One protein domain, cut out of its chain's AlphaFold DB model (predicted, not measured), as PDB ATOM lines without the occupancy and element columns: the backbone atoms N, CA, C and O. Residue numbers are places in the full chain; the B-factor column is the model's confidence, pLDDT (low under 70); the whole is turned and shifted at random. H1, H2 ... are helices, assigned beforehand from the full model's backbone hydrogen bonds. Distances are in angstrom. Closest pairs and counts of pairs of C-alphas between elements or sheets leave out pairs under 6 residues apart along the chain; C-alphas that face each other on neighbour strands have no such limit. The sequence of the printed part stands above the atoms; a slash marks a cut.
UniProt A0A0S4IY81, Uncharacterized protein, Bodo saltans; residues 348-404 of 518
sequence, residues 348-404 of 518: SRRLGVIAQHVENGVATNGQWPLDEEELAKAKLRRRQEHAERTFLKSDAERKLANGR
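What this domain is: This is residues 348 to 404 of the 518 residues of an uncharacterized protein of Bodo saltans (UniProt A0A0S4IY81). Three helices are strung out in a loose, elongated row, with the longest, H2, in the middle, H1 on one side of it and the short H3 on the other. The end of H1 packs on H2, a wide loop leads back from there to the start of H2, and the chain then turns after H2 so that H3 runs back beside it without packing on it. The printed part has 57 residues with three named helices, in the order H1, H2, H3, and no named strand; the class is all helix. The whole is loose, with a radius of gyration of the C-alphas of 13.3 A, and spans 38 by 23 by 19 A.

How they stand to each other: H2, residues 372 to 386, and H1, residues 348 to 360, touch, and H1 touches H2 with residues 356 to 360 alone. Their closest C-alphas are those of Asn 360 and Lys 379, 5.9 A apart. The two helices run the same way at a steep tilt of 40 degrees. H3, residues 395 to 402, touches no helix but is near H2, with 5 pairs of C-alphas within 10 A. H1 and H3 are apart. In H1, H2 and H3 every O i to N i+4 pair is within hydrogen-bond range.

Where its parts are: H2 is 20.8 A long from C-alpha 372 at (207.226, 180.157, 136.325) to C-alpha 386. H1 is 18.2 A long and begins with C-alpha 348 at (206.296, 167.473, 127.045). H3 is 10.5 A long and ends with C-alpha 402 at (216.711, 192.360, 146.112).

The domain as a whole: The C-alphas of Ser 348 and Asp 395, the two farthest apart, are 39.5 A from each other. The printed part has no cut. The link from H1 to H2, with 11 residues, is long; that from H2 to H3, with 8, is short. The mean pLDDT of the printed part is 86.9, and residues 403 to 404 are under 70.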
ATOM      1  N   SER A 348     204.907 167.849 126.762       94.69
ATOM      2  CA  SER A 348     206.296 167.473 127.045       94.69
ATOM      3  C   SER A 348     207.072 168.649 127.644       94.69
ATOM      4  O   SER A 348     207.815 168.473 128.610       94.69
ATOM      5  N   ARG A 349     206.791 169.880 127.194       91.75
ATOM      6  CA  ARG A 349     207.287 171.106 127.835       91.75
ATOM      7  C   ARG A 349     206.781 171.249 129.268       91.75
ATOM      8  O   ARG A 349     207.564 171.634 130.131       91.75
ATOM      9  N   ARG A 350     205.515 170.914 129.559       92.00
ATOM     10  CA  ARG A 350     204.978 170.927 130.938       92.00
ATOM     11  C   ARG A 350     205.727 169.948 131.845       92.00
ATOM     12  O   ARG A 350     206.132 170.332 132.940       92.00
ATOM     13  N   LEU A 351     205.988 168.729 131.369       93.81
ATOM     14  CA  LEU A 351     206.831 167.757 132.077       93.81
ATOM     15  C   LEU A 351     208.260 168.279 132.265       93.81
ATOM     16  O   LEU A 351     208.823 168.138 133.346       93.81
ATOM     17  N   GLY A 352     208.819 168.954 131.258       93.56
ATOM     18  CA  GLY A 352     210.109 169.636 131.359       93.56
ATOM     19  C   GLY A 352     210.126 170.732 132.429       93.56
ATOM     20  O   GLY A 352     211.097 170.844 133.172       93.56
ATOM     21  N   VAL A 353     209.048 171.508 132.570       92.12
ATOM     22  CA  VAL A 353     208.907 172.517 133.635       92.12
ATOM     23  C   VAL A 353     208.849 171.853 135.010       92.12
ATOM     24  O   VAL A 353     209.548 172.300 135.916       92.12
ATOM     25  N   ILE A 354     208.086 170.768 135.176       93.44
ATOM     26  CA  ILE A 354     208.038 170.000 136.434       93.44
ATOM     27  C   ILE A 354     209.427 169.442 136.764       93.44
ATOM     28  O   ILE A 354     209.919 169.618 137.878       93.44
ATOM     29  N   ALA A 355     210.103 168.844 135.780       95.31
ATOM     30  CA  ALA A 355     211.460 168.339 135.935       95.31
ATOM     31  C   ALA A 355     212.444 169.448 136.328       95.31
ATOM     32  O   ALA A 355     213.305 169.204 137.160       95.31
ATOM     33  N   GLN A 356     212.290 170.675 135.820       94.38
ATOM     34  CA  GLN A 356     213.098 171.825 136.243       94.38
ATOM     35  C   GLN A 356     212.774 172.297 137.668       94.38
ATOM     36  O   GLN A 356     213.672 172.791 138.349       94.38
ATOM     37  N   HIS A 357     211.535 172.160 138.147       94.88
ATOM     38  CA  HIS A 357     211.211 172.437 139.553       94.88
ATOM     39  C   HIS A 357     211.902 171.437 140.484       94.88
ATOM     40  O   HIS A 357     212.507 171.851 141.472       94.88
ATOM     41  N   VAL A 358     211.902 170.150 140.116       94.38
ATOM     42  CA  VAL A 358     212.644 169.089 140.822       94.38
ATOM     43  C   VAL A 358     214.155 169.342 140.732       94.38
ATOM     44  O   VAL A 358     214.810 169.460 141.766       94.38
ATOM     45  N   GLU A 359     214.646 169.562 139.503       94.19
ATOM     46  CA  GLU A 359     215.828 170.337 139.085       94.19
ATOM     47  C   GLU A 359     216.347 171.220 140.207       94.19
ATOM     48  O   GLU A 359     217.389 170.977 140.804       94.19
ATOM     49  N   ASN A 360     215.569 172.257 140.496       93.81
ATOM     50  CA  ASN A 360     215.977 173.380 141.318       93.81
ATOM     51  C   ASN A 360     215.555 173.272 142.789       93.81
ATOM     52  O   ASN A 360     215.940 174.138 143.570       93.81
ATOM     53  N   GLY A 361     214.892 172.184 143.195       92.88
ATOM     54  CA  GLY A 361     214.477 171.947 144.581       92.88
ATOM     55  C   GLY A 361     213.306 172.825 145.035       92.88
ATOM     56  O   GLY A 361     213.221 173.164 146.211       92.88
ATOM     57  N   VAL A 362     212.433 173.230 144.109       93.69
ATOM     58  CA  VAL A 362     211.219 174.004 144.415       93.69
ATOM     59  C   VAL A 362     210.119 173.044 144.862       93.69
ATOM     60  O   VAL A 362     209.870 172.038 144.196       93.69
ATOM     61  N   ALA A 363     209.452 173.341 145.977       90.81
ATOM     62  CA  ALA A 363     208.344 172.526 146.463       90.81
ATOM     63  C   ALA A 363     207.124 172.694 145.544       90.81
ATOM     64  O   ALA A 363     206.511 173.754 145.503       90.81
ATOM     65  N   THR A 364     206.770 171.647 144.799       88.50
ATOM     66  CA  THR A 364     205.643 171.679 143.852       88.50
ATOM     67  C   THR A 364     204.297 171.341 144.496       88.50
ATOM     68  O   THR A 364     203.255 171.688 143.948       88.50
ATOM     69  N   ASN A 365     204.297 170.645 145.642       91.31
ATOM     70  CA  ASN A 365     203.113 170.268 146.438       91.31
ATOM     71  C   ASN A 365     201.951 169.622 145.648       91.31
ATOM     72  O   ASN A 365     200.808 169.648 146.096       91.31
ATOM     73  N   GLY A 366     202.222 169.058 144.466       88.62
ATOM     74  CA  GLY A 366     201.200 168.471 143.594       88.62
ATOM     75  C   GLY A 366     200.193 169.469 143.002       88.62
ATOM     76  O   GLY A 366     199.187 169.036 142.447       88.62
ATOM     77  N   GLN A 367     200.436 170.781 143.100       90.25
ATOM     78  CA  GLN A 367     199.545 171.811 142.556       90.25
ATOM     79  C   GLN A 367     199.928 172.161 141.111       90.25
ATOM     80  O   GLN A 367     201.106 172.264 140.771       90.25
ATOM     81  N   TRP A 368     198.928 172.337 140.241       89.25
ATOM     82  CA  TRP A 368     199.115 172.725 138.841       89.25
ATOM     83  C   TRP A 368     198.084 173.793 138.439       89.25
ATOM     84  O   TRP A 368     196.906 173.610 138.749       89.25
ATOM     85  N   PRO A 369     198.462 174.863 137.706       90.94
ATOM     86  CA  PRO A 369     199.785 175.162 137.141       90.94
ATOM     87  C   PRO A 369     200.811 175.647 138.177       90.94
ATOM     88  O   PRO A 369     200.454 176.246 139.183       90.94
ATOM     89  N   LEU A 370     202.091 175.377 137.905       90.62
ATOM     90  CA  LEU A 370     203.222 175.845 138.717       90.62
ATOM     91  C   LEU A 370     203.612 177.287 138.346       90.62
ATOM     92  O   LEU A 370     203.438 177.691 137.194       90.62
ATOM     93  N   ASP A 371     204.179 178.040 139.293       89.38
ATOM     94  CA  ASP A 371     204.629 179.419 139.064       89.38
ATOM     95  C   ASP A 371     205.997 179.470 138.351       89.38
ATOM     96  O   ASP A 371     207.043 179.092 138.890       89.38
ATOM     97  N   GLU A 372     206.004 179.979 137.116       87.38
ATOM     98  CA  GLU A 372     207.226 180.157 136.325       87.38
ATOM     99  C   GLU A 372     208.185 181.195 136.933       87.38
ATOM    100  O   GLU A 372     209.406 181.079 136.770       87.38
ATOM    101  N   GLU A 373     207.674 182.206 137.644       87.12
ATOM    102  CA  GLU A 373     208.519 183.215 138.285       87.12
ATOM    103  C   GLU A 373     209.233 182.663 139.515       87.12
ATOM    104  O   GLU A 373     210.404 182.985 139.751       87.12
ATOM    105  N   GLU A 374     208.555 181.822 140.294       87.81
ATOM    106  CA  GLU A 374     209.156 181.117 141.423       87.81
ATOM    107  C   GLU A 374     210.284 180.196 140.948       87.81
ATOM    108  O   GLU A 374     211.399 180.268 141.474       87.81
ATOM    109  N   LEU A 375     210.060 179.434 139.870       90.50
ATOM    110  CA  LEU A 375     211.106 178.629 139.236       90.50
ATOM    111  C   LEU A 375     212.296 179.482 138.779       90.50
ATOM    112  O   LEU A 375     213.453 179.102 138.980       90.50
ATOM    113  N   ALA A 376     212.039 180.630 138.151       88.81
ATOM    114  CA  ALA A 376     213.082 181.538 137.681       88.81
ATOM    115  C   ALA A 376     213.939 182.080 138.840       88.81
ATOM    116  O   ALA A 376     215.174 182.073 138.765       88.81
ATOM    117  N   LYS A 377     213.301 182.492 139.942       87.75
ATOM    118  CA  LYS A 377     213.986 182.933 141.168       87.75
ATOM    119  C   LYS A 377     214.780 181.792 141.800       87.75
ATOM    120  O   LYS A 377     215.939 181.993 142.169       87.75
ATOM    121  N   ALA A 378     214.206 180.593 141.865       89.38
ATOM    122  CA  ALA A 378     214.867 179.407 142.395       89.38
ATOM    123  C   ALA A 378     216.100 179.011 141.575       89.38
ATOM    124  O   ALA A 378     217.162 178.780 142.150       89.38
ATOM    125  N   LYS A 379     216.022 179.041 140.237       90.38
ATOM    126  CA  LYS A 379     217.179 178.846 139.344       90.38
ATOM    127  C   LYS A 379     218.300 179.839 139.633       90.38
ATOM    128  O   LYS A 379     219.467 179.454 139.699       90.38
ATOM    129  N   LEU A 380     217.969 181.121 139.804       85.88
ATOM    130  CA  LEU A 380     218.959 182.155 140.104       85.88
ATOM    131  C   LEU A 380     219.604 181.926 141.477       85.88
ATOM    132  O   LEU A 380     220.828 181.984 141.598       85.88
ATOM    133  N   ARG A 381     218.789 181.619 142.491       86.56
ATOM    134  CA  ARG A 381     219.249 181.302 143.844       86.56
ATOM    135  C   ARG A 381     220.166 180.080 143.848       86.56
ATOM    136  O   ARG A 381     221.273 180.171 144.364       86.56
ATOM    137  N   ARG A 382     219.773 178.994 143.183       88.50
ATOM    138  CA  ARG A 382     220.575 177.771 143.078       88.50
ATOM    139  C   ARG A 382     221.883 177.994 142.322       88.50
ATOM    140  O   ARG A 382     222.920 177.512 142.759       88.50
ATOM    141  N   ARG A 383     221.881 178.783 141.237       87.25
ATOM    142  CA  ARG A 383     223.118 179.206 140.546       87.25
ATOM    143  C   ARG A 383     224.047 180.004 141.476       87.25
ATOM    144  O   ARG A 383     225.260 179.836 141.395       87.25
ATOM    145  N   GLN A 384     223.508 180.861 142.350       84.44
ATOM    146  CA  GLN A 384     224.302 181.610 143.338       84.44
ATOM    147  C   GLN A 384     224.847 180.718 144.460       84.44
ATOM    148  O   GLN A 384     225.994 180.894 144.862       84.44
ATOM    149  N   GLU A 385     224.039 179.783 144.960       87.06
ATOM    150  CA  GLU A 385     224.434 178.812 145.988       87.06
ATOM    151  C   GLU A 385     225.504 177.853 145.456       87.06
ATOM    152  O   GLU A 385     226.529 177.684 146.104       87.06
ATOM    153  N   HIS A 386     225.344 177.331 144.235       88.38
ATOM    154  CA  HIS A 386     226.348 176.498 143.560       88.38
ATOM    155  C   HIS A 386     227.652 177.257 143.267       88.38
ATOM    156  O   HIS A 386     228.716 176.657 143.158       88.38
ATOM    157  N   ALA A 387     227.602 178.581 143.107       87.62
ATOM    158  CA  ALA A 387     228.818 179.383 142.993       87.62
ATOM    159  C   ALA A 387     229.540 179.558 144.343       87.62
ATOM    160  O   ALA A 387     230.626 180.128 144.358       87.62
ATOM    161  N   GLU A 388     228.931 179.140 145.461       86.12
ATOM    162  CA  GLU A 388     229.440 179.267 146.836       86.12
ATOM    163  C   GLU A 388     229.741 180.722 147.254       86.12
ATOM    164  O   GLU A 388     230.441 181.001 148.224       86.12
ATOM    165  N   ARG A 389     229.153 181.704 146.552       82.00
ATOM    166  CA  ARG A 389     229.375 183.145 146.791       82.00
ATOM    167  C   ARG A 389     228.395 183.744 147.792       82.00
ATOM    168  O   ARG A 389     228.137 184.943 147.759       82.00
ATOM    169  N   THR A 390     227.826 182.938 148.683       79.44
ATOM    170  CA  THR A 390     226.787 183.364 149.636       79.44
ATOM    171  C   THR A 390     227.259 184.502 150.542       79.44
ATOM    172  O   THR A 390     226.541 185.491 150.694       79.44
ATOM    173  N   PHE A 391     228.490 184.421 151.053       82.00
ATOM    174  CA  PHE A 391     229.103 185.448 151.905       82.00
ATOM    175  C   PHE A 391     229.869 186.525 151.119       82.00
ATOM    176  O   PHE A 391     230.034 187.643 151.601       82.00
ATOM    177  N   LEU A 392     230.275 186.221 149.881       86.06
ATOM    178  CA  LEU A 392     231.087 187.086 149.012       86.06
ATOM    179  C   LEU A 392     230.256 187.854 147.972       86.06
ATOM    180  O   LEU A 392     230.778 188.260 146.928       86.06
ATOM    181  N   LYS A 393     228.951 188.032 148.221       82.19
ATOM    182  CA  LYS A 393     228.089 188.798 147.314       82.19
ATOM    183  C   LYS A 393     228.534 190.254 147.297       82.19
ATOM    184  O   LYS A 393     228.495 190.920 148.332       82.19
ATOM    185  N   SER A 394     228.888 190.745 146.116       85.69
ATOM    186  CA  SER A 394     229.130 192.171 145.897       85.69
ATOM    187  C   SER A 394     227.841 192.979 146.076       85.69
ATOM    188  O   SER A 394     226.734 192.456 145.920       85.69
ATOM    189  N   ASP A 395     227.962 194.279 146.335       84.00
ATOM    190  CA  ASP A 395     226.792 195.157 146.456       84.00
ATOM    191  C   ASP A 395     225.941 195.187 145.179       84.00
ATOM    192  O   ASP A 395     224.718 195.304 145.247       84.00
ATOM    193  N   ALA A 396     226.566 195.025 144.009       82.19
ATOM    194  CA  ALA A 396     225.860 194.895 142.737       82.19
ATOM    195  C   ALA A 396     225.017 193.606 142.679       82.19
ATOM    196  O   ALA A 396     223.852 193.646 142.283       82.19
ATOM    197  N   GLU A 397     225.567 192.475 143.129       79.62
ATOM    198  CA  GLU A 397     224.862 191.186 143.186       79.62
ATOM    199  C   GLU A 397     223.725 191.201 144.218       79.62
ATOM    200  O   GLU A 397     222.651 190.657 143.960       79.62
ATOM    201  N   ARG A 398     223.917 191.875 145.361       80.25
ATOM    202  CA  ARG A 398     222.868 192.060 146.379       80.25
ATOM    203  C   ARG A 398     221.719 192.924 145.861       80.25
ATOM    204  O   ARG A 398     220.559 192.582 146.070       80.25
ATOM    205  N   LYS A 399     222.021 194.010 145.140       81.19
ATOM    206  CA  LYS A 399     221.003 194.876 144.519       81.19
ATOM    207  C   LYS A 399     220.190 194.143 143.452       81.19
ATOM    208  O   LYS A 399     218.977 194.315 143.408       81.19
ATOM    209  N   LEU A 400     220.829 193.300 142.640       75.44
ATOM    210  CA  LEU A 400     220.140 192.464 141.651       75.44
ATOM    211  C   LEU A 400     219.248 191.398 142.302       75.44
ATOM    212  O   LEU A 400     218.169 191.125 141.791       75.44
ATOM    213  N   ALA A 401     219.670 190.819 143.431       72.06
ATOM    214  CA  ALA A 401     218.878 189.826 144.159       72.06
ATOM    215  C   ALA A 401     217.654 190.428 144.877       72.06
ATOM    216  O   ALA A 401     216.633 189.759 145.001       72.06
ATOM    217  N   ASN A 402     217.753 191.683 145.331       74.12
ATOM    218  CA  ASN A 402     216.711 192.360 146.112       74.12
ATOM    219  C   ASN A 402     215.776 193.249 145.270       74.12
ATOM    220  O   ASN A 402     214.829 193.824 145.809       74.12
ATOM    221  N   GLY A 403     216.040 193.407 143.971       66.38
ATOM    222  CA  GLY A 403     215.223 194.234 143.087       66.38
ATOM    223  C   GLY A 403     213.807 193.672 142.939       66.38
ATOM    224  O   GLY A 403     213.615 192.628 142.322       66.38
ATOM    225  N   ARG A 404     212.802 194.372 143.482       56.56
ATOM    226  CA  ARG A 404     211.384 194.112 143.181       56.56
ATOM    227  C   ARG A 404     211.130 194.422 141.704       56.56
ATOM    228  O   ARG A 404     211.423 195.528 141.258       56.56
TER     229      ARG A 404